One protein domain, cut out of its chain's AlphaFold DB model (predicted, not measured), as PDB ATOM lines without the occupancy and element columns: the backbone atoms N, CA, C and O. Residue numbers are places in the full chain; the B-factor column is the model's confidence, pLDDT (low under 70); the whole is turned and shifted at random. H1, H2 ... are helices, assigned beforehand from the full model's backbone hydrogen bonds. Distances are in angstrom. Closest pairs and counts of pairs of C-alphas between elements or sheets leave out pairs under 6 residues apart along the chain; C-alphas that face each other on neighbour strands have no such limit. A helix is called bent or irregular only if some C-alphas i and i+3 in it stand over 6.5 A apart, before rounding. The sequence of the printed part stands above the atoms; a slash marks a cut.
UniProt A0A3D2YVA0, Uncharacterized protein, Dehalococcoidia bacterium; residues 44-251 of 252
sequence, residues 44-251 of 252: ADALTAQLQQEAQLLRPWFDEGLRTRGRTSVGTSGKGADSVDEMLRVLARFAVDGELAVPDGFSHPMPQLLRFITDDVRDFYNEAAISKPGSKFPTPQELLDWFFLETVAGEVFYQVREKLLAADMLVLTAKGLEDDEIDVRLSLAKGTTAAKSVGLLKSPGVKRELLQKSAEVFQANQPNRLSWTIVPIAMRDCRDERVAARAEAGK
ATOM      1  N   ALA A  44      39.615  24.514  -5.064       94.81
ATOM      2  CA  ALA A  44      38.395  24.518  -4.262       94.81
ATOM      3  C   ALA A  44      37.143  24.815  -5.102       94.81
ATOM      4  O   ALA A  44      36.098  24.197  -4.881       94.81
ATOM      5  N   ASP A  45      37.236  25.709  -6.091       95.44
ATOM      6  CA  ASP A  45      36.126  25.996  -7.007       95.44
ATOM      7  C   ASP A  45      35.871  24.824  -7.962       95.44
ATOM      8  O   ASP A  45      34.718  24.464  -8.202       95.44
ATOM      9  N   ALA A  46      36.932  24.170  -8.447       96.00
ATOM     10  CA  ALA A  46      36.817  22.975  -9.279       96.00
ATOM     11  C   ALA A  46      36.155  21.813  -8.521       96.00
ATOM     12  O   ALA A  46      35.301  21.117  -9.072       96.00
ATOM     13  N   LEU A  47      36.526  21.608  -7.254       96.94
ATOM     14  CA  LEU A  47      35.909  20.607  -6.387       96.94
ATOM     15  C   LEU A  47      34.456  20.971  -6.053       96.94
ATOM     16  O   LEU A  47      33.582  20.110  -6.096       96.94
ATOM     17  N   THR A  48      34.179  22.250  -5.786       97.50
ATOM     18  CA  THR A  48      32.814  22.750  -5.558       97.50
ATOM     19  C   THR A  48      31.916  22.453  -6.758       97.50
ATOM     20  O   THR A  48      30.823  21.923  -6.577       97.50
ATOM     21  N   ALA A  49      32.376  22.742  -7.980       96.31
ATOM     22  CA  ALA A  49      31.607  22.490  -9.194       96.31
ATOM     23  C   ALA A  49      31.290  20.996  -9.385       96.31
ATOM     24  O   ALA A  49      30.155  20.649  -9.710       96.31
ATOM     25  N   GLN A  50      32.259  20.109  -9.124       97.00
ATOM     26  CA  GLN A  50      32.053  18.656  -9.192       97.00
ATOM     27  C   GLN A  50      31.002  18.173  -8.184       97.00
ATOM     28  O   GLN A  50      30.092  17.433  -8.553       97.00
ATOM     29  N   LEU A  51      31.084  18.628  -6.930       98.19
ATOM     30  CA  LEU A  51      30.111  18.279  -5.889       98.19
ATOM     31  C   LEU A  51      28.700  18.782  -6.218       98.19
ATOM     32  O   LEU A  51      27.721  18.069  -6.008       98.19
ATOM     33  N   GLN A  52      28.585  20.011  -6.724       97.50
ATOM     34  CA  GLN A  52      27.297  20.600  -7.095       97.50
ATOM     35  C   GLN A  52      26.671  19.868  -8.285       97.50
ATOM     36  O   GLN A  52      25.473  19.597  -8.277       97.50
ATOM     37  N   GLN A  53      27.477  19.462  -9.270       96.81
ATOM     38  CA  GLN A  53      27.009  18.621 -10.371       96.81
ATOM     39  C   GLN A  53      26.504  17.259  -9.868       96.81
ATOM     40  O   GLN A  53      25.443  16.801 -10.295       96.81
ATOM     41  N   GLU A  54      27.225  16.619  -8.944       97.00
ATOM     42  CA  GLU A  54      26.802  15.362  -8.312       97.00
ATOM     43  C   GLU A  54      25.460  15.524  -7.575       97.00
ATOM     44  O   GLU A  54      24.522  14.756  -7.810       97.00
ATOM     45  N   ALA A  55      25.315  16.571  -6.760       97.88
ATOM     46  CA  ALA A  55      24.072  16.867  -6.049       97.88
ATOM     47  C   ALA A  55      22.909  17.204  -6.998       97.88
ATOM     48  O   ALA A  55      21.772  16.789  -6.754       97.88
ATOM     49  N   GLN A  56      23.181  17.888  -8.112       97.50
ATOM     50  CA  GLN A  56      22.182  18.211  -9.128       97.50
ATOM     51  C   GLN A  56      21.579  16.950  -9.765       97.50
ATOM     52  O   GLN A  56      20.373  16.907 -10.006       97.50
ATOM     53  N   LEU A  57      22.378  15.900  -9.988       96.00
ATOM     54  CA  LEU A  57      21.885  14.614 -10.504       96.00
ATOM     55  C   LEU A  57      20.972  13.884  -9.505       96.00
ATOM     56  O   LEU A  57      20.101  13.109  -9.905       96.00
ATOM     57  N   LEU A  58      21.164  14.126  -8.208       96.88
ATOM     58  CA  LEU A  58      20.365  13.542  -7.129       96.88
ATOM     59  C   LEU A  58      19.098  14.352  -6.817       96.88
ATOM     60  O   LEU A  58      18.121  13.793  -6.311       96.88
ATOM     61  N   ARG A  59      19.091  15.648  -7.149       97.88
ATOM     62  CA  ARG A  59      18.032  16.599  -6.796       97.88
ATOM     63  C   ARG A  59      16.613  16.146  -7.180       97.88
ATOM     64  O   ARG A  59      15.756  16.198  -6.300       97.88
ATOM     65  N   PRO A  60      16.336  15.628  -8.396       97.12
ATOM     66  CA  PRO A  60      14.980  15.197  -8.749       97.12
ATOM     67  C   PRO A  60      14.441  14.097  -7.826       97.12
ATOM     68  O   PRO A  60      13.269  14.107  -7.456       97.12
ATOM     69  N   TRP A  61      15.303  13.164  -7.411       96.62
ATOM     70  CA  TRP A  61      14.922  12.075  -6.510       96.62
ATOM     71  C   TRP A  61      14.741  12.564  -5.084       96.62
ATOM     72  O   TRP A  61      13.817  12.125  -4.401       96.62
ATOM     73  N   PHE A  62      15.585  13.497  -4.644       97.75
ATOM     74  CA  PHE A  62      15.393  14.158  -3.363       97.75
ATOM     75  C   PHE A  62      14.032  14.863  -3.302       97.75
ATOM     76  O   PHE A  62      13.263  14.600  -2.379       97.75
ATOM     77  N   ASP A  63      13.703  15.687  -4.300       97.69
ATOM     78  CA  ASP A  63      12.462  16.470  -4.339       97.69
ATOM     79  C   ASP A  63      11.214  15.573  -4.426       97.69
ATOM     80  O   ASP A  63      10.240  15.768  -3.693       97.69
ATOM     81  N   GLU A  64      11.253  14.533  -5.267       96.19
ATOM     82  CA  GLU A  64      10.191  13.526  -5.365       96.19
ATOM     83  C   GLU A  64       9.984  12.811  -4.020       96.19
ATOM     84  O   GLU A  64       8.856  12.679  -3.523       96.19
ATOM     85  N   GLY A  65      11.089  12.404  -3.394       95.75
ATOM     86  CA  GLY A  65      11.102  11.786  -2.076       95.75
ATOM     87  C   GLY A  65      10.543  12.700  -0.995       95.75
ATOM     88  O   GLY A  65       9.720  12.262  -0.192       95.75
ATOM     89  N   LEU A  66      10.940  13.971  -0.989       97.31
ATOM     90  CA  LEU A  66      10.481  14.982  -0.044       97.31
ATOM     91  C   LEU A  66       8.977  15.217  -0.178       97.31
ATOM     92  O   LEU A  66       8.263  15.190   0.823       97.31
ATOM     93  N   ARG A  67       8.473  15.374  -1.404       96.81
ATOM     94  CA  ARG A  67       7.037  15.544  -1.665       96.81
ATOM     95  C   ARG A  67       6.222  14.318  -1.241       96.81
ATOM     96  O   ARG A  67       5.115  14.478  -0.738       96.81
ATOM     97  N   THR A  68       6.780  13.112  -1.364       94.56
ATOM     98  CA  THR A  68       6.120  11.870  -0.920       94.56
ATOM     99  C   THR A  68       6.167  11.695   0.602       94.56
ATOM    100  O   THR A  68       5.172  11.321   1.219       94.56
ATOM    101  N   ARG A  69       7.321  11.957   1.232       94.69
ATOM    102  CA  ARG A  69       7.531  11.787   2.681       94.69
ATOM    103  C   ARG A  69       6.953  12.930   3.518       94.69
ATOM    104  O   ARG A  69       6.697  12.729   4.703       94.69
ATOM    105  N   GLY A  70       6.818  14.125   2.943       96.44
ATOM    106  CA  GLY A  70       6.379  15.354   3.613       96.44
ATOM    107  C   GLY A  70       7.376  15.939   4.624       96.44
ATOM    108  O   GLY A  70       7.041  16.896   5.319       96.44
ATOM    109  N   ARG A  71       8.578  15.363   4.750       96.38
ATOM    110  CA  ARG A  71       9.628  15.792   5.686       96.38
ATOM    111  C   ARG A  71      11.019  15.389   5.193       96.38
ATOM    112  O   ARG A  71      11.138  14.421   4.440       96.38
ATOM    113  N   THR A  72      12.036  16.078   5.702       97.81
ATOM    114  CA  THR A  72      13.464  15.778   5.509       97.81
ATOM    115  C   THR A  72      14.207  15.844   6.845       97.81
ATOM    116  O   THR A  72      13.752  16.523   7.770       97.81
ATOM    117  N   SER A  73      15.316  15.117   6.951       97.38
ATOM    118  CA  SER A  73      16.259  15.178   8.073       97.38
ATOM    119  C   SER A  73      17.279  16.314   7.924       97.38
ATOM    120  O   SER A  73      17.886  16.712   8.916       97.38
ATOM    121  N   VAL A  74      17.412  16.889   6.721       98.06
ATOM    122  CA  VAL A  74      18.284  18.041   6.456       98.06
ATOM    123  C   VAL A  74      17.830  19.259   7.266       98.06
ATOM    124  O   VAL A  74      16.668  19.663   7.194       98.06
ATOM    125  N   GLY A  75      18.749  19.879   8.005       96.56
ATOM    126  CA  GLY A  75      18.471  21.089   8.785       96.56
ATOM    127  C   GLY A  75      19.363  21.300  10.006       96.56
ATOM    128  O   GLY A  75      19.286  22.342  10.661       96.56
ATOM    129  N   THR A  76      20.205  20.330  10.351       94.12
ATOM    130  CA  THR A  76      21.027  20.346  11.565       94.12
ATOM    131  C   THR A  76      22.088  21.450  11.553       94.12
ATOM    132  O   THR A  76      22.451  21.968  12.614       94.12
ATOM    133  N   SER A  77      22.537  21.874  10.367       94.44
ATOM    134  CA  SER A  77      23.455  23.003  10.167       94.44
ATOM    135  C   SER A  77      22.794  24.376  10.346       94.44
ATOM    136  O   SER A  77      23.498  25.383  10.464       94.44
ATOM    137  N   GLY A  78      21.459  24.429  10.399       96.12
ATOM    138  CA  GLY A  78      20.665  25.660  10.366       96.12
ATOM    139  C   GLY A  78      20.149  26.040   8.978       96.12
ATOM    140  O   GLY A  78      19.331  26.950   8.868       96.12
ATOM    141  N   LYS A  79      20.585  25.337   7.928       97.00
ATOM    142  CA  LYS A  79      20.170  25.551   6.538       97.00
ATOM    143  C   LYS A  79      19.291  24.401   6.047       97.00
ATOM    144  O   LYS A  79      19.482  23.258   6.442       97.00
ATOM    145  N   GLY A  80      18.333  24.701   5.170       97.38
ATOM    146  CA  GLY A  80      17.485  23.687   4.534       97.38
ATOM    147  C   GLY A  80      18.155  23.012   3.334       97.38
ATOM    148  O   GLY A  80      19.206  23.449   2.867       97.38
ATOM    149  N   ALA A  81      17.503  21.982   2.787       97.19
ATOM    150  CA  ALA A  81      17.995  21.226   1.628       97.19
ATOM    151  C   ALA A  81      18.218  22.079   0.365       97.19
ATOM    152  O   ALA A  81      19.090  21.767  -0.441       97.19
ATOM    153  N   ASP A  82      17.509  23.203   0.227       97.06
ATOM    154  CA  ASP A  82      17.738  24.164  -0.860       97.06
ATOM    155  C   ASP A  82      19.133  24.808  -0.825       97.06
ATOM    156  O   ASP A  82      19.578  25.374  -1.817       97.06
ATOM    157  N   SER A  83      19.842  24.712   0.302       97.94
ATOM    158  CA  SER A  83      21.206  25.221   0.477       97.94
ATOM    159  C   SER A  83      22.279  24.129   0.371       97.94
ATOM    160  O   SER A  83      23.416  24.364   0.781       97.94
ATOM    161  N   VAL A  84      21.963  22.944  -0.169       98.38
ATOM    162  CA  VAL A  84      22.941  21.845  -0.314       98.38
ATOM    163  C   VAL A  84      24.189  22.271  -1.103       98.38
ATOM    164  O   VAL A  84      25.307  21.931  -0.728       98.38
ATOM    165  N   ASP A  85      24.033  23.113  -2.124       97.94
ATOM    166  CA  ASP A  85      25.150  23.622  -2.928       97.94
ATOM    167  C   ASP A  85      26.087  24.542  -2.131       97.94
ATOM    168  O   ASP A  85      27.300  24.555  -2.355       97.94
ATOM    169  N   GLU A  86      25.530  25.315  -1.193       97.75
ATOM    170  CA  GLU A  86      26.290  26.166  -0.274       97.75
ATOM    171  C   GLU A  86      27.036  25.308   0.754       97.75
ATOM    172  O   GLU A  86      28.222  25.521   1.002       97.75
ATOM    173  N   MET A  87      26.365  24.289   1.296       98.44
ATOM    174  CA  MET A  87      26.950  23.300   2.201       98.44
ATOM    175  C   MET A  87      28.149  22.578   1.570       98.44
ATOM    176  O   MET A  87      29.222  22.512   2.170       98.44
ATOM    177  N   LEU A  88      28.001  22.093   0.334       98.38
ATOM    178  CA  LEU A  88      29.063  21.410  -0.410       98.38
ATOM    179  C   LEU A  88      30.255  22.330  -0.694       98.38
ATOM    180  O   LEU A  88      31.402  21.909  -0.542       98.38
ATOM    181  N   ARG A  89      30.006  23.604  -1.020       97.69
ATOM    182  CA  ARG A  89      31.065  24.612  -1.184       97.69
ATOM    183  C   ARG A  89      31.871  24.810   0.101       97.69
ATOM    184  O   ARG A  89      33.096  24.901   0.042       97.69
ATOM    185  N   VAL A  90      31.209  24.876   1.259       97.69
ATOM    186  CA  VAL A  90      31.894  24.996   2.558       97.69
ATOM    187  C   VAL A  90      32.796  23.787   2.809       97.69
ATOM    188  O   VAL A  90      33.952  23.957   3.201       97.69
ATOM    189  N   LEU A  91      32.305  22.573   2.537       97.81
ATOM    190  CA  LEU A  91      33.110  21.357   2.675       97.81
ATOM    191  C   LEU A  91      34.312  21.354   1.726       97.81
ATOM    192  O   LEU A  91      35.414  21.054   2.176       97.81
ATOM    193  N   ALA A  92      34.133  21.734   0.457       97.56
ATOM    194  CA  ALA A  92      35.216  21.799  -0.525       97.56
ATOM    195  C   ALA A  92      36.315  22.792  -0.117       97.56
ATOM    196  O   ALA A  92      37.494  22.444  -0.109       97.56
ATOM    197  N   ARG A  93      35.940  24.008   0.296       96.06
ATOM    198  CA  ARG A  93      36.892  25.035   0.757       96.06
ATOM    199  C   ARG A  93      37.637  24.620   2.018       96.06
ATOM    200  O   ARG A  93      38.832  24.878   2.153       96.06
ATOM    201  N   PHE A  94      36.976  23.927   2.942       95.25
ATOM    202  CA  PHE A  94      37.682  23.352   4.081       95.25
ATOM    203  C   PHE A  94      38.608  22.198   3.658       95.25
ATOM    204  O   PHE A  94      39.750  22.127   4.109       95.25
ATOM    205  N   ALA A  95      38.149  21.304   2.784       94.25
ATOM    206  CA  ALA A  95      38.900  20.135   2.334       94.25
ATOM    207  C   ALA A  95      40.145  20.486   1.508       94.25
ATOM    208  O   ALA A  95      41.170  19.823   1.650       94.25
ATOM    209  N   VAL A  96      40.107  21.559   0.722       93.56
ATOM    210  CA  VAL A  96      41.264  22.044  -0.041       93.56
ATOM    211  C   VAL A  96      42.080  22.999   0.827       93.56
ATOM    212  O   VAL A  96      43.187  22.672   1.272       93.56
ATOM    213  N   ASP A  97      41.485  24.128   1.206       91.62
ATOM    214  CA  ASP A  97      42.208  25.251   1.797       91.62
ATOM    215  C   ASP A  97      42.220  25.247   3.327       91.62
ATOM    216  O   ASP A  97      42.970  26.010   3.934       91.62
ATOM    217  N   GLY A  98      41.401  24.441   4.002       91.12
ATOM    218  CA  GLY A  98      41.219  24.536   5.457       91.12
ATOM    219  C   GLY A  98      40.566  25.853   5.888       91.12
ATOM    220  O   GLY A  98      40.894  26.380   6.950       91.12
ATOM    221  N   GLU A  99      39.722  26.441   5.038       92.88
ATOM    222  CA  GLU A  99      39.004  27.684   5.332       92.88
ATOM    223  C   GLU A  99      38.003  27.514   6.488       92.88
ATOM    224  O   GLU A  99      37.224  26.566   6.516       92.88
ATOM    225  N   LEU A 100      38.021  28.449   7.443       90.00
ATOM    226  CA  LEU A 100      37.170  28.437   8.642       90.00
ATOM    227  C   LEU A 100      36.140  29.576   8.661       90.00
ATOM    228  O   LEU A 100      35.501  29.813   9.688       90.00
ATOM    229  N   ALA A 101      35.970  30.282   7.543       89.62
ATOM    230  CA  ALA A 101      34.915  31.273   7.415       89.62
ATOM    231  C   ALA A 101      33.544  30.585   7.508       89.62
ATOM    232  O   ALA A 101      33.305  29.553   6.880       89.62
ATOM    233  N   VAL A 102      32.648  31.160   8.309       88.19
ATOM    234  CA  VAL A 102      31.253  30.722   8.420       88.19
ATOM    235  C   VAL A 102      30.419  31.627   7.515       88.19
ATOM    236  O   VAL A 102      30.374  32.828   7.784       88.19
ATOM    237  N   PRO A 103      29.777  31.105   6.455       91.12
ATOM    238  CA  PRO A 103      28.837  31.899   5.673       91.12
ATOM    239  C   PRO A 103      27.606  32.303   6.496       91.12
ATOM    240  O   PRO A 103      27.278  31.684   7.512       91.12
ATOM    241  N   ASP A 104      26.889  33.325   6.035       91.00
ATOM    242  CA  ASP A 104      25.704  33.821   6.731       91.00
ATOM    243  C   ASP A 104      24.580  32.775   6.791       91.00
ATOM    244  O   ASP A 104      24.283  32.063   5.827       91.00
ATOM    245  N   GLY A 105      23.896  32.718   7.936       91.69
ATOM    246  CA  GLY A 105      22.707  31.886   8.139       91.69
ATOM    247  C   GLY A 105      22.972  30.442   8.577       91.69
ATOM    248  O   GLY A 105      22.025  29.666   8.649       91.69
ATOM    249  N   PHE A 106      24.220  30.065   8.866       94.44
ATOM    250  CA  PHE A 106      24.526  28.816   9.570       94.44
ATOM    251  C   PHE A 106      24.412  28.992  11.094       94.44
ATOM    252  O   PHE A 106      24.714  30.055  11.634       94.44
ATOM    253  N   SER A 107      24.004  27.935  11.803       91.81
ATOM    254  CA  SER A 107      23.687  27.992  13.243       91.81
ATOM    255  C   SER A 107      24.862  27.693  14.178       91.81
ATOM    256  O   SER A 107      24.705  27.776  15.395       91.81
ATOM    257  N   HIS A 108      26.030  27.322  13.644       87.69
ATOM    258  CA  HIS A 108      27.162  26.823  14.434       87.69
ATOM    259  C   HIS A 108      28.487  27.463  14.008       87.69
ATOM    260  O   HIS A 108      28.666  27.763  12.828       87.69
ATOM    261  N   PRO A 109      29.451  27.639  14.931       89.06
ATOM    262  CA  PRO A 109      30.775  28.149  14.591       89.06
ATOM    263  C   PRO A 109      31.656  27.068  13.948       89.06
ATOM    264  O   PRO A 109      31.495  25.871  14.197       89.06
ATOM    265  N   MET A 110      32.669  27.476  13.184       87.81
ATOM    266  CA  MET A 110      33.742  26.569  12.767       87.81
ATOM    267  C   MET A 110      34.663  26.192  13.944       87.81
ATOM    268  O   MET A 110      34.908  27.024  14.824       87.81
ATOM    269  N   PRO A 111      35.226  24.966  13.970       88.81
ATOM    270  CA  PRO A 111      35.026  23.864  13.016       88.81
ATOM    271  C   PRO A 111      33.798  22.979  13.312       88.81
ATOM    272  O   PRO A 111      33.550  22.022  12.582       88.81
ATOM    273  N   GLN A 112      33.017  23.267  14.364       86.75
ATOM    274  CA  GLN A 112      31.841  22.468  14.743       86.75
ATOM    275  C   GLN A 112      30.795  22.385  13.628       86.75
ATOM    276  O   GLN A 112      30.182  21.336  13.434       86.75
ATOM    277  N   LEU A 113      30.645  23.463  12.866       91.19
ATOM    278  CA  LEU A 113      29.757  23.545  11.719       91.19
ATOM    279  C   LEU A 113      29.970  22.418  10.697       91.19
ATOM    280  O   LEU A 113      28.987  21.894  10.178       91.19
ATOM    281  N   LEU A 114      31.217  21.995  10.455       93.69
ATOM    282  CA  LEU A 114      31.531  20.954   9.467       93.69
ATOM    283  C   LEU A 114      30.776  19.661   9.758       93.69
ATOM    284  O   LEU A 114      30.245  19.054   8.839       93.69
ATOM    285  N   ARG A 115      30.657  19.279  11.034       91.75
ATOM    286  CA  ARG A 115      29.884  18.100  11.437       91.75
ATOM    287  C   ARG A 115      28.435  18.193  10.968       91.75
ATOM    288  O   ARG A 115      27.932  17.255  10.360       91.75
ATOM    289  N   PHE A 116      27.770  19.299  11.274       93.31
ATOM    290  CA  PHE A 116      26.352  19.460  10.967       93.31
ATOM    291  C   PHE A 116      26.108  19.579   9.465       93.31
ATOM    292  O   PHE A 116      25.158  19.010   8.948       93.31
ATOM    293  N   ILE A 117      27.022  20.236   8.746       96.88
ATOM    294  CA  ILE A 117      27.000  20.241   7.285       96.88
ATOM    295  C   ILE A 117      27.158  18.815   6.738       96.88
ATOM    296  O   ILE A 117      26.439  18.435   5.822       96.88
ATOM    297  N   THR A 118      28.061  18.000   7.291       96.44
ATOM    298  CA  THR A 118      28.218  16.612   6.831       96.44
ATOM    299  C   THR A 118      27.029  15.715   7.162       96.44
ATOM    300  O   THR A 118      26.735  14.813   6.380       96.44
ATOM    301  N   ASP A 119      26.338  15.955   8.278       95.06
ATOM    302  CA  ASP A 119      25.094  15.255   8.606       95.06
ATOM    303  C   ASP A 119      24.007  15.626   7.573       95.06
ATOM    304  O   ASP A 119      23.471  14.742   6.909       95.06
ATOM    305  N   ASP A 120      23.800  16.922   7.318       97.94
ATOM    306  CA  ASP A 120      22.822  17.428   6.343       97.94
ATOM    307  C   ASP A 120      23.103  16.969   4.900       97.94
ATOM    308  O   ASP A 120      22.197  16.531   4.190       97.94
ATOM    309  N   VAL A 121      24.361  17.021   4.449       98.38
ATOM    310  CA  VAL A 121      24.747  16.547   3.109       98.38
ATOM    311  C   VAL A 121      24.526  15.041   2.990       98.38
ATOM    312  O   VAL A 121      23.989  14.579   1.985       98.38
ATOM    313  N   ARG A 122      24.893  14.252   4.006       97.06
ATOM    314  CA  ARG A 122      24.665  12.803   3.964       97.06
ATOM    315  C   ARG A 122      23.173  12.477   3.947       97.06
ATOM    316  O   ARG A 122      22.766  11.577   3.213       97.06
ATOM    317  N   ASP A 123      22.369  13.208   4.712       97.56
ATOM    318  CA  ASP A 123      20.917  13.055   4.716       97.56
ATOM    319  C   ASP A 123      20.327  13.372   3.341       97.56
ATOM    320  O   ASP A 123      19.566  12.555   2.827       97.56
ATOM    321  N   PHE A 124      20.752  14.459   2.684       98.50
ATOM    322  CA  PHE A 124      20.347  14.769   1.307       98.50
ATOM    323  C   PHE A 124      20.650  13.615   0.339       98.50
ATOM    324  O   PHE A 124      19.765  13.163  -0.391       98.50
ATOM    325  N   TYR A 125      21.881  13.093   0.356       97.94
ATOM    326  CA  TYR A 125      22.303  12.011  -0.543       97.94
ATOM    327  C   TYR A 125      21.526  10.718  -0.286       97.94
ATOM    328  O   TYR A 125      21.027  10.093  -1.222       97.94
ATOM    329  N   ASN A 126      21.386  10.325   0.981       95.94
ATOM    330  CA  ASN A 126      20.661   9.118   1.360       95.94
ATOM    331  C   ASN A 126      19.175   9.227   1.017       95.94
ATOM    332  O   ASN A 126      18.597   8.296   0.460       95.94
ATOM    333  N   GLU A 127      18.558  10.370   1.316       96.75
ATOM    334  CA  GLU A 127      17.163  10.645   0.998       96.75
ATOM    335  C   GLU A 127      16.902  10.648  -0.508       96.75
ATOM    336  O   GLU A 127      15.852  10.159  -0.931       96.75
ATOM    337  N   ALA A 128      17.837  11.134  -1.324       96.12
ATOM    338  CA  ALA A 128      17.756  11.023  -2.775       96.12
ATOM    339  C   ALA A 128      17.871   9.562  -3.236       96.12
ATOM    340  O   ALA A 128      17.019   9.074  -3.980       96.12
ATOM    341  N   ALA A 129      18.884   8.839  -2.749       94.25
ATOM    342  CA  ALA A 129      19.175   7.466  -3.155       94.25
ATOM    343  C   ALA A 129      18.006   6.504  -2.888       94.25
ATOM    344  O   ALA A 129      17.646   5.716  -3.762       94.25
ATOM    345  N   ILE A 130      17.358   6.603  -1.722       93.25
ATOM    346  CA  ILE A 130      16.204   5.749  -1.377       93.25
ATOM    347  C   ILE A 130      14.912   6.137  -2.105       93.25
ATOM    348  O   ILE A 130      13.939   5.388  -2.057       93.25
ATOM    349  N   SER A 131      14.877   7.309  -2.744       93.19
ATOM    350  CA  SER A 131      13.714   7.797  -3.498       93.19
ATOM    351  C   SER A 131      13.797   7.483  -4.984       93.19
ATOM    352  O   SER A 131      12.820   7.682  -5.703       93.19
ATOM    353  N   LYS A 132      14.954   7.009  -5.459       87.88
ATOM    354  CA  LYS A 132      15.173   6.694  -6.866       87.88
ATOM    355  C   LYS A 132      14.222   5.566  -7.314       87.88
ATOM    356  O   LYS A 132      14.279   4.464  -6.755       87.88
ATOM    357  N   PRO A 133      13.365   5.798  -8.328       81.06
ATOM    358  CA  PRO A 133      12.446   4.787  -8.840       81.06
ATOM    359  C   PRO A 133      13.171   3.579  -9.446       81.06
ATOM    360  O   PRO A 133      14.240   3.710 -10.040       81.06
ATOM    361  N   GLY A 134      12.562   2.396  -9.341       75.44
ATOM    362  CA  GLY A 134      13.034   1.176 -10.012       75.44
ATOM    363  C   GLY A 134      14.247   0.488  -9.374       75.44
ATOM    364  O   GLY A 134      14.612  -0.606  -9.799       75.44
ATOM    365  N   SER A 135      14.849   1.071  -8.336       69.56
ATOM    366  CA  SER A 135      15.907   0.432  -7.546       69.56
ATOM    367  C   SER A 135      15.335  -0.402  -6.398       69.56
ATOM    368  O   SER A 135      14.376  -0.007  -5.735       69.56
ATOM    369  N   LYS A 136      15.961  -1.551  -6.111       82.56
ATOM    370  CA  LYS A 136      15.779  -2.240  -4.826       82.56
ATOM    371  C   LYS A 136      16.181  -1.273  -3.709       82.56
ATOM    372  O   LYS A 136      17.211  -0.615  -3.831       82.56
ATOM    373  N   PHE A 137      15.405  -1.224  -2.625       81.56
ATOM    374  CA  PHE A 137      15.795  -0.460  -1.441       81.56
ATOM    375  C   PHE A 137      17.178  -0.919  -0.956       81.56
ATOM    376  O   PHE A 137      17.329  -2.106  -0.636       81.56
ATOM    377  N   PRO A 138      18.172  -0.017  -0.910       87.25
ATOM    378  CA  PRO A 138      19.497  -0.371  -0.442       87.25
ATOM    379  C   PRO A 138      19.455  -0.626   1.066       87.25
ATOM    380  O   PRO A 138      18.753   0.045   1.828       87.25
ATOM    381  N   THR A 139      20.216  -1.615   1.509       90.94
ATOM    382  CA  THR A 139      20.505  -1.820   2.925       90.94
ATOM    383  C   THR A 139      21.312  -0.635   3.474       90.94
ATOM    384  O   THR A 139      21.990   0.063   2.713       90.94
ATOM    385  N   PRO A 140      21.318  -0.410   4.801       89.88
ATOM    386  CA  PRO A 140      22.134   0.649   5.397       89.88
ATOM    387  C   PRO A 140      23.622   0.556   5.030       89.88
ATOM    388  O   PRO A 140      24.274   1.581   4.852       89.88
ATOM    389  N   GLN A 141      24.155  -0.661   4.887       89.06
ATOM    390  CA  GLN A 141      25.547  -0.874   4.500       89.06
ATOM    391  C   GLN A 141      25.794  -0.523   3.026       89.06
ATOM    392  O   GLN A 141      26.770   0.155   2.733       89.06
ATOM    393  N   GLU A 142      24.891  -0.904   2.116       90.69
ATOM    394  CA  GLU A 142      24.993  -0.542   0.693       90.69
ATOM    395  C   GLU A 142      24.939   0.980   0.485       90.69
ATOM    396  O   GLU A 142      25.689   1.499  -0.336       90.69
ATOM    397  N   LEU A 143      24.118   1.707   1.258       92.00
ATOM    398  CA  LEU A 143      24.105   3.178   1.233       92.00
ATOM    399  C   LEU A 143      25.430   3.779   1.705       92.00
ATOM    400  O   LEU A 143      25.923   4.722   1.092       92.00
ATOM    401  N   LEU A 144      26.009   3.243   2.784       91.69
ATOM    402  CA  LEU A 144      27.305   3.705   3.283       91.69
ATOM    403  C   LEU A 144      28.419   3.439   2.270       91.69
ATOM    404  O   LEU A 144      29.218   4.334   2.008       91.69
ATOM    405  N   ASP A 145      28.469   2.237   1.700       91.06
ATOM    406  CA  ASP A 145      29.491   1.882   0.719       91.06
ATOM    407  C   ASP A 145      29.343   2.717  -0.559       91.06
ATOM    408  O   ASP A 145      30.339   3.250  -1.037       91.06
ATOM    409  N   TRP A 146      28.121   2.916  -1.063       92.75
ATOM    410  CA  TRP A 146      27.872   3.824  -2.185       92.75
ATOM    411  C   TRP A 146      28.339   5.249  -1.865       92.75
ATOM    412  O   TRP A 146      29.184   5.790  -2.574       92.75
ATOM    413  N   PHE A 147      27.861   5.841  -0.765       94.75
ATOM    414  CA  PHE A 147      28.195   7.223  -0.425       94.75
ATOM    415  C   PHE A 147      29.709   7.409  -0.268       94.75
ATOM    416  O   PHE A 147      30.300   8.261  -0.917       94.75
ATOM    417  N   PHE A 148      30.372   6.605   0.562       93.25
ATOM    418  CA  PHE A 148      31.778   6.836   0.904       93.25
ATOM    419  C   PHE A 148      32.784   6.317  -0.127       93.25
ATOM    420  O   PHE A 148      33.931   6.754  -0.085       93.25
ATOM    421  N   LEU A 149      32.407   5.386  -1.012       89.69
ATOM    422  CA  LEU A 149      33.340   4.779  -1.972       89.69
ATOM    423  C   LEU A 149      33.066   5.164  -3.429       89.69
ATOM    424  O   LEU A 149      33.931   4.926  -4.267       89.69
ATOM    425  N   GLU A 150      31.887   5.705  -3.751       90.88
ATOM    426  CA  GLU A 150      31.499   6.007  -5.139       90.88
ATOM    427  C   GLU A 150      31.204   7.486  -5.391       90.88
ATOM    428  O   GLU A 150      31.153   7.884  -6.553       90.88
ATOM    429  N   THR A 151      31.010   8.294  -4.345       95.75
ATOM    430  CA  THR A 151      30.672   9.716  -4.506       95.75
ATOM    431  C   THR A 151      31.866  10.627  -4.252       95.75
ATOM    432  O   THR A 151      32.729  10.347  -3.412       95.75
ATOM    433  N   VAL A 152      31.882  11.764  -4.946       96.94
ATOM    434  CA  VAL A 152      32.843  12.845  -4.698       96.94
ATOM    435  C   VAL A 152      32.610  13.430  -3.303       96.94
ATOM    436  O   VAL A 152      33.569  13.718  -2.587       96.94
ATOM    437  N   ALA A 153      31.355  13.545  -2.856       97.62
ATOM    438  CA  ALA A 153      31.037  13.979  -1.495       97.62
ATOM    439  C   ALA A 153      31.662  13.068  -0.421       97.62
ATOM    440  O   ALA A 153      32.220  13.560   0.566       97.62
ATOM    441  N   GLY A 154      31.627  11.751  -0.627       96.12
ATOM    442  CA  GLY A 154      32.267  10.763   0.241       96.12
ATOM    443  C   GLY A 154      33.775  10.973   0.363       96.12
ATOM    444  O   GLY A 154      34.307  10.974   1.476       96.12
ATOM    445  N   GLU A 155      34.455  11.236  -0.756       94.38
ATOM    446  CA  GLU A 155      35.881  11.579  -0.776       94.38
ATOM    447  C   GLU A 155      36.177  12.822   0.070       94.38
ATOM    448  O   GLU A 155      37.070  12.828   0.923       94.38
ATOM    449  N   VAL A 156      35.378  13.872  -0.116       96.88
ATOM    450  CA  VAL A 156      35.525  15.133   0.615       96.88
ATOM    451  C   VAL A 156      35.331  14.933   2.116       96.88
ATOM    452  O   VAL A 156      36.055  15.536   2.909       96.88
ATOM    453  N   PHE A 157      34.441  14.034   2.546       96.00
ATOM    454  CA  PHE A 157      34.287  13.708   3.967       96.00
ATOM    455  C   PHE A 157      35.573  13.111   4.556       96.00
ATOM    456  O   PHE A 157      35.939  13.444   5.688       96.00
ATOM    457  N   TYR A 158      36.300  12.276   3.808       92.88
ATOM    458  CA  TYR A 158      37.607  11.799   4.258       92.88
ATOM    459  C   TYR A 158      38.620  12.938   4.365       92.88
ATOM    460  O   TYR A 158      39.263  13.052   5.407       92.88
ATOM    461  N   GLN A 159      38.711  13.822   3.370       92.88
ATOM    462  CA  GLN A 159      39.644  14.957   3.395       92.88
ATOM    463  C   GLN A 159      39.373  15.912   4.571       92.88
ATOM    464  O   GLN A 159      40.290  16.301   5.301       92.88
ATOM    465  N   VAL A 160      38.096  16.237   4.817       93.56
ATOM    466  CA  VAL A 160      37.656  17.026   5.979       93.56
ATOM    467  C   VAL A 160      38.082  16.332   7.275       93.56
ATOM    468  O   VAL A 160      38.694  16.955   8.149       93.56
ATOM    469  N   ARG A 161      37.801  15.027   7.406       91.06
ATOM    470  CA  ARG A 161      38.181  14.252   8.593       91.06
ATOM    471  C   ARG A 161      39.689  14.244   8.798       91.06
ATOM    472  O   ARG A 161      40.126  14.383   9.935       91.06
ATOM    473  N   GLU A 162      40.474  14.053   7.746       89.19
ATOM    474  CA  GLU A 162      41.931  13.974   7.830       89.19
ATOM    475  C   GLU A 162      42.553  15.279   8.314       89.19
ATOM    476  O   GLU A 162      43.404  15.240   9.202       89.19
ATOM    477  N   LYS A 163      42.089  16.434   7.824       89.38
ATOM    478  CA  LYS A 163      42.553  17.738   8.324       89.38
ATOM    479  C   LYS A 163      42.189  17.963   9.790       89.38
ATOM    480  O   LYS A 163      43.040  18.408  10.562       89.38
ATOM    481  N   LEU A 164      40.953  17.638  10.187       88.69
ATOM    482  CA  LEU A 164      40.528  17.733  11.590       88.69
ATOM    483  C   LEU A 164      41.362  16.800  12.476       88.69
ATOM    484  O   LEU A 164      41.891  17.227  13.496       88.69
ATOM    485  N   LEU A 165      41.547  15.550  12.048       87.94
ATOM    486  CA  LEU A 165      42.331  14.552  12.769       87.94
ATOM    487  C   LEU A 165      43.798  14.972  12.913       87.94
ATOM    488  O   LEU A 165      44.387  14.787  13.973       87.94
ATOM    489  N   ALA A 166      44.383  15.556  11.870       88.44
ATOM    490  CA  ALA A 166      45.746  16.069  11.893       88.44
ATOM    491  C   ALA A 166      45.916  17.194  12.926       88.44
ATOM    492  O   ALA A 166      46.868  17.174  13.708       88.44
ATOM    493  N   ALA A 167      44.981  18.148  12.966       87.81
ATOM    494  CA  ALA A 167      44.978  19.205  13.975       87.81
ATOM    495  C   ALA A 167      44.811  18.634  15.391       87.81
ATOM    496  O   ALA A 167      45.524  19.033  16.313       87.81
ATOM    497  N   ASP A 168      43.913  17.662  15.547       87.06
ATOM    498  CA  ASP A 168      43.639  16.983  16.808       87.06
ATOM    499  C   ASP A 168      44.871  16.242  17.353       87.06
ATOM    500  O   ASP A 168      45.247  16.436  18.510       87.06
ATOM    501  N   MET A 169      45.540  15.452  16.509       87.44
ATOM    502  CA  MET A 169      46.787  14.761  16.850       87.44
ATOM    503  C   MET A 169      47.860  15.752  17.300       87.44
ATOM    504  O   MET A 169      48.417  15.590  18.379       87.44
ATOM    505  N   LEU A 170      48.098  16.822  16.530       88.25
ATOM    506  CA  LEU A 170      49.111  17.830  16.863       88.25
ATOM    507  C   LEU A 170      48.844  18.506  18.214       88.25
ATOM    508  O   LEU A 170      49.773  18.698  18.998       88.25
ATOM    509  N   VAL A 171      47.586  18.845  18.509       87.81
ATOM    510  CA  VAL A 171      47.201  19.440  19.798       87.81
ATOM    511  C   VAL A 171      47.433  18.466  20.953       87.81
ATOM    512  O   VAL A 171      47.919  18.879  22.005       87.81
ATOM    513  N   LEU A 172      47.087  17.188  20.788       87.38
ATOM    514  CA  LEU A 172      47.269  16.185  21.838       87.38
ATOM    515  C   LEU A 172      48.752  15.850  22.055       87.38
ATOM    516  O   LEU A 172      49.190  15.815  23.204       87.38
ATOM    517  N   THR A 173      49.544  15.728  20.987       89.06
ATOM    518  CA  THR A 173      51.005  15.578  21.073       89.06
ATOM    519  C   THR A 173      51.638  16.780  21.778       89.06
ATOM    520  O   THR A 173      52.456  16.611  22.676       89.06
ATOM    521  N   ALA A 174      51.219  18.008  21.452       88.00
ATOM    522  CA  ALA A 174      51.720  19.219  22.113       88.00
ATOM    523  C   ALA A 174      51.360  19.294  23.609       88.00
ATOM    524  O   ALA A 174      52.048  19.966  24.376       88.00
ATOM    525  N   LYS A 175      50.303  18.595  24.039       88.00
ATOM    526  CA  LYS A 175      49.932  18.434  25.454       88.00
ATOM    527  C   LYS A 175      50.719  17.337  26.177       88.00
ATOM    528  O   LYS A 175      50.492  17.143  27.367       88.00
ATOM    529  N   GLY A 176      51.632  16.653  25.486       89.31
ATOM    530  CA  GLY A 176      52.478  15.606  26.053       89.31
ATOM    531  C   GLY A 176      51.791  14.248  26.173       89.31
ATOM    532  O   GLY A 176      52.187  13.461  27.026       89.31
ATOM    533  N   LEU A 177      50.750  13.983  25.377       90.75
ATOM    534  CA  LEU A 177      50.178  12.642  25.302       90.75
ATOM    535  C   LEU A 177      51.049  11.717  24.455       90.75
ATOM    536  O   LEU A 177      51.529  12.114  23.393       90.75
ATOM    537  N   GLU A 178      51.151  10.469  24.902       92.38
ATOM    538  CA  GLU A 178      51.786   9.380  24.161       92.38
ATOM    539  C   GLU A 178      50.875   8.859  23.038       92.38
ATOM    540  O   GLU A 178      49.646   8.895  23.152       92.38
ATOM    541  N   ASP A 179      51.470   8.314  21.974       92.38
ATOM    542  CA  ASP A 179      50.759   7.876  20.762       92.38
ATOM    543  C   ASP A 179      49.609   6.891  21.046       92.38
ATOM    544  O   ASP A 179      48.518   7.043  20.496       92.38
ATOM    545  N   ASP A 180      49.812   5.925  21.950       92.31
ATOM    546  CA  ASP A 180      48.776   4.955  22.342       92.31
ATOM    547  C   ASP A 180      47.583   5.641  23.046       92.31
ATOM    548  O   ASP A 180      46.430   5.240  22.866       92.31
ATOM    549  N   GLU A 181      47.825   6.699  23.832       91.19
ATOM    550  CA  GLU A 181      46.752   7.470  24.474       91.19
ATOM    551  C   GLU A 181      45.995   8.317  23.445       91.19
ATOM    552  O   GLU A 181      44.767   8.437  23.520       91.19
ATOM    553  N   ILE A 182      46.707   8.877  22.464       88.81
ATOM    554  CA  ILE A 182      46.113   9.631  21.357       88.81
ATOM    555  C   ILE A 182      45.227   8.716  20.506       88.81
ATOM    556  O   ILE A 182      44.086   9.088  20.225       88.81
ATOM    557  N   ASP A 183      45.688   7.510  20.166       88.75
ATOM    558  CA  ASP A 183      44.899   6.531  19.412       88.75
ATOM    559  C   ASP A 183      43.581   6.201  20.125       88.75
ATOM    560  O   ASP A 183      42.508   6.269  19.519       88.75
ATOM    561  N   VAL A 184      43.628   5.939  21.437       87.69
ATOM    562  CA  VAL A 184      42.421   5.697  22.244       87.69
ATOM    563  C   VAL A 184      41.515   6.930  22.264       87.69
ATOM    564  O   VAL A 184      40.312   6.826  22.003       87.69
ATOM    565  N   ARG A 185      42.072   8.118  22.530       85.12
ATOM    566  CA  ARG A 185      41.302   9.372  22.610       85.12
ATOM    567  C   ARG A 185      40.715   9.827  21.289       85.12
ATOM    568  O   ARG A 185      39.772  10.610  21.324       85.12
ATOM    569  N   LEU A 186      41.250   9.372  20.162       83.25
ATOM    570  CA  LEU A 186      40.754   9.687  18.827       83.25
ATOM    571  C   LEU A 186      40.024   8.503  18.174       83.25
ATOM    572  O   LEU A 186      39.572   8.638  17.036       83.25
ATOM    573  N   SER A 187      39.816   7.396  18.902       83.44
ATOM    574  CA  SER A 187      39.178   6.171  18.392       83.44
ATOM    575  C   SER A 187      39.820   5.689  17.086       83.44
ATOM    576  O   SER A 187      39.136   5.518  16.073       83.44
ATOM    577  N   LEU A 188      41.143   5.549  17.111       84.38
ATOM    578  CA  LEU A 188      41.968   5.067  16.008       84.38
ATOM    579  C   LEU A 188      42.447   3.643  16.283       84.38
ATOM    580  O   LEU A 188      42.516   3.207  17.435       84.38
ATOM    581  N   ALA A 189      42.822   2.930  15.223       85.88
ATOM    582  CA  ALA A 189      43.545   1.675  15.361       85.88
ATOM    583  C   ALA A 189      44.898   1.908  16.055       85.88
ATOM    584  O   ALA A 189      45.545   2.939  15.851       85.88
ATOM    585  N   LYS A 190      45.345   0.936  16.851       89.56
ATOM    586  CA  LYS A 190      46.623   1.021  17.564       89.56
ATOM    587  C   LYS A 190      47.795   1.222  16.592       89.56
ATOM    588  O   LYS A 190      47.924   0.475  15.625       89.56
ATOM    589  N   GLY A 191      48.669   2.178  16.896       88.50
ATOM    590  CA  GLY A 191      49.836   2.545  16.092       88.50
ATOM    591  C   GLY A 191      49.542   3.579  15.000       88.50
ATOM    592  O   GLY A 191      50.456   3.951  14.261       88.50
ATOM    593  N   THR A 192      48.302   4.072  14.888       87.94
ATOM    594  CA  THR A 192      47.923   5.044  13.849       87.94
ATOM    595  C   THR A 192      48.613   6.385  14.066       87.94
ATOM    596  O   THR A 192      49.131   6.971  13.112       87.94
ATOM    597  N   THR A 193      48.644   6.875  15.307       88.88
ATOM    598  CA  THR A 193      49.279   8.155  15.643       88.88
ATOM    599  C   THR A 193      50.777   8.102  15.368       88.88
ATOM    600  O   THR A 193      51.282   8.972  14.662       88.88
ATOM    601  N   ALA A 194      51.460   7.038  15.800       88.44
ATOM    602  CA  ALA A 194      52.883   6.828  15.527       88.44
ATOM    603  C   ALA A 194      53.197   6.825  14.020       88.44
ATOM    604  O   ALA A 194      54.175   7.425  13.575       88.44
ATOM    605  N   ALA A 195      52.347   6.184  13.211       86.12
ATOM    606  CA  ALA A 195      52.521   6.131  11.762       86.12
ATOM    607  C   ALA A 195      52.288   7.493  11.082       86.12
ATOM    608  O   ALA A 195      53.001   7.849  10.143       86.12
ATOM    609  N   LYS A 196      51.294   8.265  11.539       83.62
ATOM    610  CA  LYS A 196      50.915   9.546  10.919       83.62
ATOM    611  C   LYS A 196      51.753  10.730  11.415       83.62
ATOM    612  O   LYS A 196      51.986  11.660  10.639       83.62
ATOM    613  N   SER A 197      52.247  10.707  12.654       78.38
ATOM    614  CA  SER A 197      52.936  11.837  13.304       78.38
ATOM    615  C   SER A 197      54.178  12.326  12.551       78.38
ATOM    616  O   SER A 197      54.419  13.533  12.481       78.38
ATOM    617  N   VAL A 198      54.903  11.422  11.885       71.56
ATOM    618  CA  VAL A 198      56.134  11.705  11.120       71.56
ATOM    619  C   VAL A 198      55.913  12.711   9.971       71.56
ATOM    620  O   VAL A 198      56.846  13.417   9.575       71.56
ATOM    621  N   GLY A 199      54.685  12.817   9.448       72.31
ATOM    622  CA  GLY A 199      54.326  13.711   8.337       72.31
ATOM    623  C   GLY A 199      53.503  14.944   8.721       72.31
ATOM    624  O   GLY A 199      53.497  15.914   7.968       72.31
ATOM    625  N   LEU A 200      52.848  14.948   9.887       77.44
ATOM    626  CA  LEU A 200      51.832  15.954  10.239       77.44
ATOM    627  C   LEU A 200      52.346  17.398  10.189       77.44
ATOM    628  O   LEU A 200      51.661  18.272   9.667       77.44
ATOM    629  N   LEU A 201      53.560  17.648  10.687       67.25
ATOM    630  CA  LEU A 201      54.162  18.989  10.708       67.25
ATOM    631  C   LEU A 201      54.602  19.488   9.325       67.25
ATOM    632  O   LEU A 201      54.828  20.681   9.148       67.25
ATOM    633  N   LYS A 202      54.758  18.581   8.354       66.31
ATOM    634  CA  LYS A 202      55.150  18.911   6.977       66.31
ATOM    635  C   LYS A 202      53.943  19.069   6.055       66.31
ATOM    636  O   LYS A 202      54.099  19.597   4.958       66.31
ATOM    637  N   SER A 203      52.765  18.620   6.483       61.12
ATOM    638  CA  SER A 203      51.541  18.714   5.700       61.12
ATOM    639  C   SER A 203      51.048  20.165   5.657       61.12
ATOM    640  O   SER A 203      50.650  20.698   6.693       61.12
ATOM    641  N   PRO A 204      50.982  20.809   4.476       57.81
ATOM    642  CA  PRO A 204      50.520  22.196   4.336       57.81
ATOM    643  C   PRO A 204      49.030  22.396   4.680       57.81
ATOM    644  O   PRO A 204      48.516  23.507   4.606       57.81
ATOM    645  N   GLY A 205      48.317  21.330   5.059       62.03
ATOM    646  CA  GLY A 205      46.865  21.325   5.210       62.03
ATOM    647  C   GLY A 205      46.315  21.841   6.539       62.03
ATOM    648  O   GLY A 205      45.116  22.103   6.599       62.03
ATOM    649  N   VAL A 206      47.135  21.988   7.589       73.44
ATOM    650  CA  VAL A 206      46.657  22.401   8.919       73.44
ATOM    651  C   VAL A 206      47.042  23.856   9.194       73.44
ATOM    652  O   VAL A 206      48.158  24.166   9.611       73.44
ATOM    653  N   LYS A 207      46.100  24.776   8.963       82.06
ATOM    654  CA  LYS A 207      46.285  26.209   9.237       82.06
ATOM    655  C   LYS A 207      46.441  26.473  10.742       82.06
ATOM    656  O   LYS A 207      45.808  25.823  11.572       82.06
ATOM    657  N   ARG A 208      47.228  27.499  11.098       84.88
ATOM    658  CA  ARG A 208      47.423  27.950  12.495       84.88
ATOM    659  C   ARG A 208      46.099  28.227  13.213       84.88
ATOM    660  O   ARG A 208      45.965  27.911  14.389       84.88
ATOM    661  N   GLU A 209      45.140  28.807  12.502       86.06
ATOM    662  CA  GLU A 209      43.806  29.086  13.030       86.06
ATOM    663  C   GLU A 209      43.057  27.799  13.407       86.06
ATOM    664  O   GLU A 209      42.500  27.719  14.499       86.06
ATOM    665  N   LEU A 210      43.124  26.760  12.564       85.50
ATOM    666  CA  LEU A 210      42.542  25.453  12.873       85.50
ATOM    667  C   LEU A 210      43.200  24.832  14.110       85.50
ATOM    668  O   LEU A 210      42.488  24.337  14.975       85.50
ATOM    669  N   LEU A 211      44.528  24.919  14.249       85.94
ATOM    670  CA  LEU A 211      45.222  24.450  15.460       85.94
ATOM    671  C   LEU A 211      44.747  25.180  16.714       85.94
ATOM    672  O   LEU A 211      44.525  24.544  17.741       85.94
ATOM    673  N   GLN A 212      44.587  26.501  16.634       86.06
ATOM    674  CA  GLN A 212      44.091  27.296  17.751       86.06
ATOM    675  C   GLN A 212      42.664  26.882  18.125       86.06
ATOM    676  O   GLN A 212      42.393  26.626  19.297       86.06
ATOM    677  N   LYS A 213      41.772  26.741  17.137       83.81
ATOM    678  CA  LYS A 213      40.393  26.288  17.354       83.81
ATOM    679  C   LYS A 213      40.332  24.874  17.924       83.81
ATOM    680  O   LYS A 213      39.612  24.649  18.893       83.81
ATOM    681  N   SER A 214      41.117  23.938  17.392       82.00
ATOM    682  CA  SER A 214      41.238  22.598  17.968       82.00
ATOM    683  C   SER A 214      41.727  22.684  19.416       82.00
ATOM    684  O   SER A 214      41.110  22.092  20.296       82.00
ATOM    685  N   ALA A 215      42.762  23.474  19.720       82.69
ATOM    686  CA  ALA A 215      43.272  23.637  21.083       82.69
ATOM    687  C   ALA A 215      42.239  24.219  22.066       82.69
ATOM    688  O   ALA A 215      42.182  23.760  23.208       82.69
ATOM    689  N   GLU A 216      41.414  25.176  21.624       78.88
ATOM    690  CA  GLU A 216      40.298  25.752  22.392       78.88
ATOM    691  C   GLU A 216      39.210  24.708  22.693       78.88
ATOM    692  O   GLU A 216      38.696  24.650  23.813       78.88
ATOM    693  N   VAL A 217      38.873  23.870  21.704       66.19
ATOM    694  CA  VAL A 217      37.836  22.831  21.811       66.19
ATOM    695  C   VAL A 217      38.309  21.630  22.636       66.19
ATOM    696  O   VAL A 217      37.526  21.060  23.396       66.19
ATOM    697  N   PHE A 218      39.591  21.261  22.558       61.19
ATOM    698  CA  PHE A 218      40.192  20.273  23.454       61.19
ATOM    699  C   PHE A 218      40.394  20.868  24.851       61.19
ATOM    700  O   PHE A 218      41.517  21.104  25.295       61.19
ATOM    701  N   GLN A 219      39.325  21.060  25.610       54.31
ATOM    702  CA  GLN A 219      39.452  21.164  27.061       54.31
ATOM    703  C   GLN A 219      39.625  19.751  27.626       54.31
ATOM    704  O   GLN A 219      38.969  18.816  27.174       54.31
ATOM    705  N   ALA A 220      40.530  19.574  28.596       43.09
ATOM    706  CA  ALA A 220      41.004  18.271  29.092       43.09
ATOM    707  C   ALA A 220      39.903  17.290  29.562       43.09
ATOM    708  O   ALA A 220      40.172  16.102  29.711       43.09
ATOM    709  N   ASN A 221      38.669  17.770  29.746       40.44
ATOM    710  CA  ASN A 221      37.538  17.001  30.259       40.44
ATOM    711  C   ASN A 221      36.474  16.648  29.202       40.44
ATOM    712  O   ASN A 221      35.447  16.080  29.569       40.44
ATOM    713  N   GLN A 222      36.674  16.970  27.917       49.62
ATOM    714  CA  GLN A 222      35.762  16.543  26.851       49.62
ATOM    715  C   GLN A 222      36.518  15.820  25.729       49.62
ATOM    716  O   GLN A 222      37.421  16.404  25.128       49.62
ATOM    717  N   PRO A 223      36.169  14.555  25.413       50.31
ATOM    718  CA  PRO A 223      36.693  13.908  24.221       50.31
ATOM    719  C   PRO A 223      36.173  14.679  23.007       50.31
ATOM    720  O   PRO A 223      34.961  14.777  22.802       50.31
ATOM    721  N   ASN A 224      37.083  15.268  22.233       52.28
ATOM    722  CA  ASN A 224      36.731  15.963  21.004       52.28
ATOM    723  C   ASN A 224      36.039  14.976  20.053       52.28
ATOM    724  O   ASN A 224      36.597  13.942  19.696       52.28
ATOM    725  N   ARG A 225      34.795  15.283  19.672       61.56
ATOM    726  CA  ARG A 225      33.965  14.447  18.789       61.56
ATOM    727  C   ARG A 225      33.871  14.985  17.362       61.56
ATOM    728  O   ARG A 225      33.074  14.465  16.578       61.56
ATOM    729  N   LEU A 226      34.616  16.036  17.028       63.81
ATOM    730  CA  LEU A 226      34.464  16.734  15.753       63.81
ATOM    731  C   LEU A 226      34.860  15.839  14.575       63.81
ATOM    732  O   LEU A 226      34.033  15.577  13.706       63.81
ATOM    733  N   SER A 227      36.056  15.247  14.605       61.94
ATOM    734  CA  SER A 227      36.511  14.294  13.578       61.94
ATOM    735  C   SER A 227      35.760  12.948  13.617       61.94
ATOM    736  O   SER A 227      35.727  12.208  12.629       61.94
ATOM    737  N   TRP A 228      35.105  12.623  14.738       65.06
ATOM    738  CA  TRP A 228      34.418  11.344  14.965       65.06
ATOM    739  C   TRP A 228      33.065  11.193  14.282       65.06
ATOM    740  O   TRP A 228      32.474  10.119  14.341       65.06
ATOM    741  N   THR A 229      32.522  12.244  13.696       71.75
ATOM    742  CA  THR A 229      31.164  12.171  13.128       71.75
ATOM    743  C   THR A 229      31.122  12.394  11.630       71.75
ATOM    744  O   THR A 229      30.203  11.917  10.968       71.75
ATOM    745  N   ILE A 230      32.217  12.924  11.085       87.75
ATOM    746  CA  ILE A 230      32.414  13.093   9.650       87.75
ATOM    747  C   ILE A 230      32.404  11.749   8.913       87.75
ATOM    748  O   ILE A 230      31.688  11.598   7.934       87.75
ATOM    749  N   VAL A 231      33.143  10.743   9.398       89.06
ATOM    750  CA  VAL A 231      33.166   9.394   8.799       89.06
ATOM    751  C   VAL A 231      32.787   8.354   9.862       89.06
ATOM    752  O   VAL A 231      33.442   8.313  10.916       89.06
ATOM    753  N   PRO A 232      31.757   7.513   9.637       87.44
ATOM    754  CA  PRO A 232      31.381   6.431  10.548       87.44
ATOM    755  C   PRO A 232      32.524   5.438  10.767       87.44
ATOM    756  O   PRO A 232      33.300   5.184   9.853       87.44
ATOM    757  N   ILE A 233      32.602   4.824  11.955       81.81
ATOM    758  CA  ILE A 233      33.652   3.839  12.293       81.81
ATOM    759  C   ILE A 233      33.728   2.724  11.242       81.81
ATOM    760  O   ILE A 233      34.815   2.405  10.776       81.81
ATOM    761  N   ALA A 234      32.573   2.225  10.789       82.44
ATOM    762  CA  ALA A 234      32.477   1.184   9.764       82.44
ATOM    763  C   ALA A 234      33.111   1.551   8.405       82.44
ATOM    764  O   ALA A 234      33.282   0.659   7.577       82.44
ATOM    765  N   MET A 235      33.436   2.830   8.172       86.44
ATOM    766  CA  MET A 235      34.038   3.346   6.938       86.44
ATOM    767  C   MET A 235      35.464   3.894   7.129       86.44
ATOM    768  O   MET A 235      36.116   4.224   6.145       86.44
ATOM    769  N   ARG A 236      35.979   4.024   8.360       79.12
ATOM    770  CA  ARG A 236      37.290   4.665   8.606       79.12
ATOM    771  C   ARG A 236      38.476   3.806   8.197       79.12
ATOM    772  O   ARG A 236      39.355   4.298   7.502       79.12
ATOM    773  N   ASP A 237      38.476   2.556   8.645       64.50
ATOM    774  CA  ASP A 237      39.669   1.703   8.614       64.50
ATOM    775  C   ASP A 237      39.650   0.708   7.448       64.50
ATOM    776  O   ASP A 237      40.665   0.110   7.121       64.50
ATOM    777  N   CYS A 238      38.507   0.571   6.772       59.94
ATOM    778  CA  CYS A 238      38.341  -0.348   5.650       59.94
ATOM    779  C   CYS A 238      38.323   0.366   4.296       59.94
ATOM    780  O   CYS A 238      37.945  -0.260   3.314       59.94
ATOM    781  N   ARG A 239      38.647   1.665   4.209       68.31
ATOM    782  CA  ARG A 239      38.546   2.395   2.933       68.31
ATOM    783  C   ARG A 239      39.450   1.761   1.878       68.31
ATOM    784  O   ARG A 239      38.946   1.322   0.852       68.31
ATOM    785  N   ASP A 240      40.743   1.639   2.164       65.69
ATOM    786  CA  ASP A 240      41.712   1.063   1.223       65.69
ATOM    787  C   ASP A 240      41.398  -0.411   0.928       65.69
ATOM    788  O   ASP A 240      41.400  -0.832  -0.227       65.69
ATOM    789  N   GLU A 241      41.027  -1.179   1.957       65.69
ATOM    790  CA  GLU A 241      40.623  -2.585   1.826       65.69
ATOM    791  C   GLU A 241      39.363  -2.757   0.963       65.69
ATOM    792  O   GLU A 241      39.298  -3.660   0.132       65.69
ATOM    793  N   ARG A 242      38.356  -1.889   1.116       65.75
ATOM    794  CA  ARG A 242      37.096  -1.957   0.357       65.75
ATOM    795  C   ARG A 242      37.229  -1.401  -1.049       65.75
ATOM    796  O   ARG A 242      36.599  -1.941  -1.957       65.75
ATOM    797  N   VAL A 243      38.058  -0.376  -1.246       63.97
ATOM    798  CA  VAL A 243      38.444   0.099  -2.582       63.97
ATOM    799  C   VAL A 243      39.166  -1.025  -3.330       63.97
ATOM    800  O   VAL A 243      38.805  -1.323  -4.470       63.97
ATOM    801  N   ALA A 244      40.106  -1.719  -2.678       65.69
ATOM    802  CA  ALA A 244      40.798  -2.872  -3.254       65.69
ATOM    803  C   ALA A 244      39.844  -4.043  -3.557       65.69
ATOM    804  O   ALA A 244      39.803  -4.516  -4.692       65.69
ATOM    805  N   ALA A 245      39.009  -4.455  -2.596       63.84
ATOM    806  CA  ALA A 245      38.058  -5.557  -2.771       63.84
ATOM    807  C   ALA A 245      37.047  -5.300  -3.906       63.84
ATOM    808  O   ALA A 245      36.665  -6.218  -4.633       63.84
ATOM    809  N   ARG A 246      36.626  -4.045  -4.112       62.91
ATOM    810  CA  ARG A 246      35.739  -3.674  -5.228       62.91
ATOM    811  C   ARG A 246      36.447  -3.640  -6.578       62.91
ATOM    812  O   ARG A 246      35.860  -4.068  -7.569       62.91
ATOM    813  N   ALA A 247      37.700  -3.190  -6.624       65.00
ATOM    814  CA  ALA A 247      38.513  -3.253  -7.839       65.00
ATOM    815  C   ALA A 247      38.771  -4.703  -8.294       65.00
ATOM    816  O   ALA A 247      38.997  -4.948  -9.479       65.00
ATOM    817  N   GLU A 248      38.732  -5.663  -7.367       60.97
ATOM    818  CA  GLU A 248      38.786  -7.098  -7.656       60.97
ATOM    819  C   GLU A 248      37.425  -7.657  -8.104       60.97
ATOM    820  O   GLU A 248      37.372  -8.394  -9.087       60.97
ATOM    821  N   ALA A 249      36.321  -7.256  -7.464       61.72
ATOM    822  CA  ALA A 249      34.969  -7.702  -7.822       61.72
ATOM    823  C   ALA A 249      34.487  -7.209  -9.203       61.72
ATOM    824  O   ALA A 249      33.732  -7.907  -9.870       61.72
ATOM    825  N   GLY A 250      34.933  -6.031  -9.658       53.22
ATOM    826  CA  GLY A 250      34.589  -5.473 -10.976       53.22
ATOM    827  C   GLY A 250      35.362  -6.064 -12.165       53.22
ATOM    828  O   GLY A 250      35.153  -5.636 -13.297       53.22
ATOM    829  N   LYS A 251      36.280  -7.012 -11.924       54.25
ATOM    830  CA  LYS A 251      37.052  -7.721 -12.964       54.25
ATOM    831  C   LYS A 251      36.480  -9.105 -13.312       54.25
ATOM    832  O   LYS A 251      37.088  -9.801 -14.125       54.25
TER     833      LYS A 251
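What this domain is: This is residues 44 to 251 of the 252 residues of an uncharacterized protein of Dehalococcoidia bacterium (UniProt A0A3D2YVA0). One long helix, H5, is the spine of this domain: H1, H2, H3 and H4 make a cluster at its first half, and H6, H7 and H8 pack crosswise on its second half. Short H9 sits between H3 and H5, and the last helix, H11, lies at the outside near H4. The printed part has 208 residues with eleven helices, H1 to H11 along the chain, and no named strand; the class is all helix, its packing mostly crossed. It is compact, with a radius of gyration of the C-alphas of 17.8 A and spans of 54 by 46 by 33 A.

Where its parts are: Find C-alpha 44 at (38.395, 24.518, -4.262), where H1, residues 44 to 69, begins. By its hydrogen bonds it was assigned as one helix, but it is bent: C-alphas 57 and 60 are 7.1 A apart, and its arms H1a, residues 44 to 57, and H1b, residues 60 to 69, stand at a steep tilt of 55 degrees. Next come H2, residues 81 to 97, 24.5 A long and irregular, with C-alphas 82 and 85 7.7 A apart, and H3, residues 112 to 129, 26.6 A long. After H4, residues 140 to 150, look for C-alpha 152 at (32.843, 12.845, -4.698); from there H5 runs 33.4 A to residue 174. H6, residues 179 to 186, H7, residues 192 to 200, and H8, residues 208 to 217, follow; H7 is only just irregular, with C-alphas 195 and 198 6.7 A apart. Then come H9, residues 227 to 230, H10, residues 233 to 236, and H11, residues 239 to 249.

How they stand to each other: Start at H5, the hub. Its residues 153 to 163 touch H2 at a steep tilt of 50 degrees, C-alphas 95 and 160 closest at 4.9 A. H2 touches H1a at a shallow tilt of 31 degrees, opposite ways, C-alphas 48 and 89 closest at 5.1 A. H3 touches H1b with residues 124 to 129, C-alphas 62 and 128 closest at 4.0 A. H4 and H5 touch only at the corner. Residues 167 to 171 of H5 touch H8, about perpendicular at 75 degrees, C-alphas 167 and 211 closest at 5.5 A. H6 and H7 touch, C-alphas 179 and 193 closest at 5.3 A. H9 touches H5, C-alphas 161 and 227 closest at 5.3 A. H10 only just touches H4, with 3 pairs of C-alphas within 8 A; H11 is close to H4 but not clearly touching, C-alphas 149 and 243 closest at 7.0 A. Every O i to N i+4 pair is within hydrogen-bond range in H1a, H1b, H4, H5, H6, H8 and H11, against 11 of 13 in H2, 13 of 14 in H3 and 3 of 5 in H7; H9 and H10 are too short for such a pair.

The domain as a whole: The C-alphas farthest apart, of Gly 134 and Gly 176, are 55.4 A apart. The printed part has no cut; the links H1 to H2 and H2 to H3 are long. Confidence is under 70 at residue 135 and residues 201 to 205, 217 to 228 and 237 to 251.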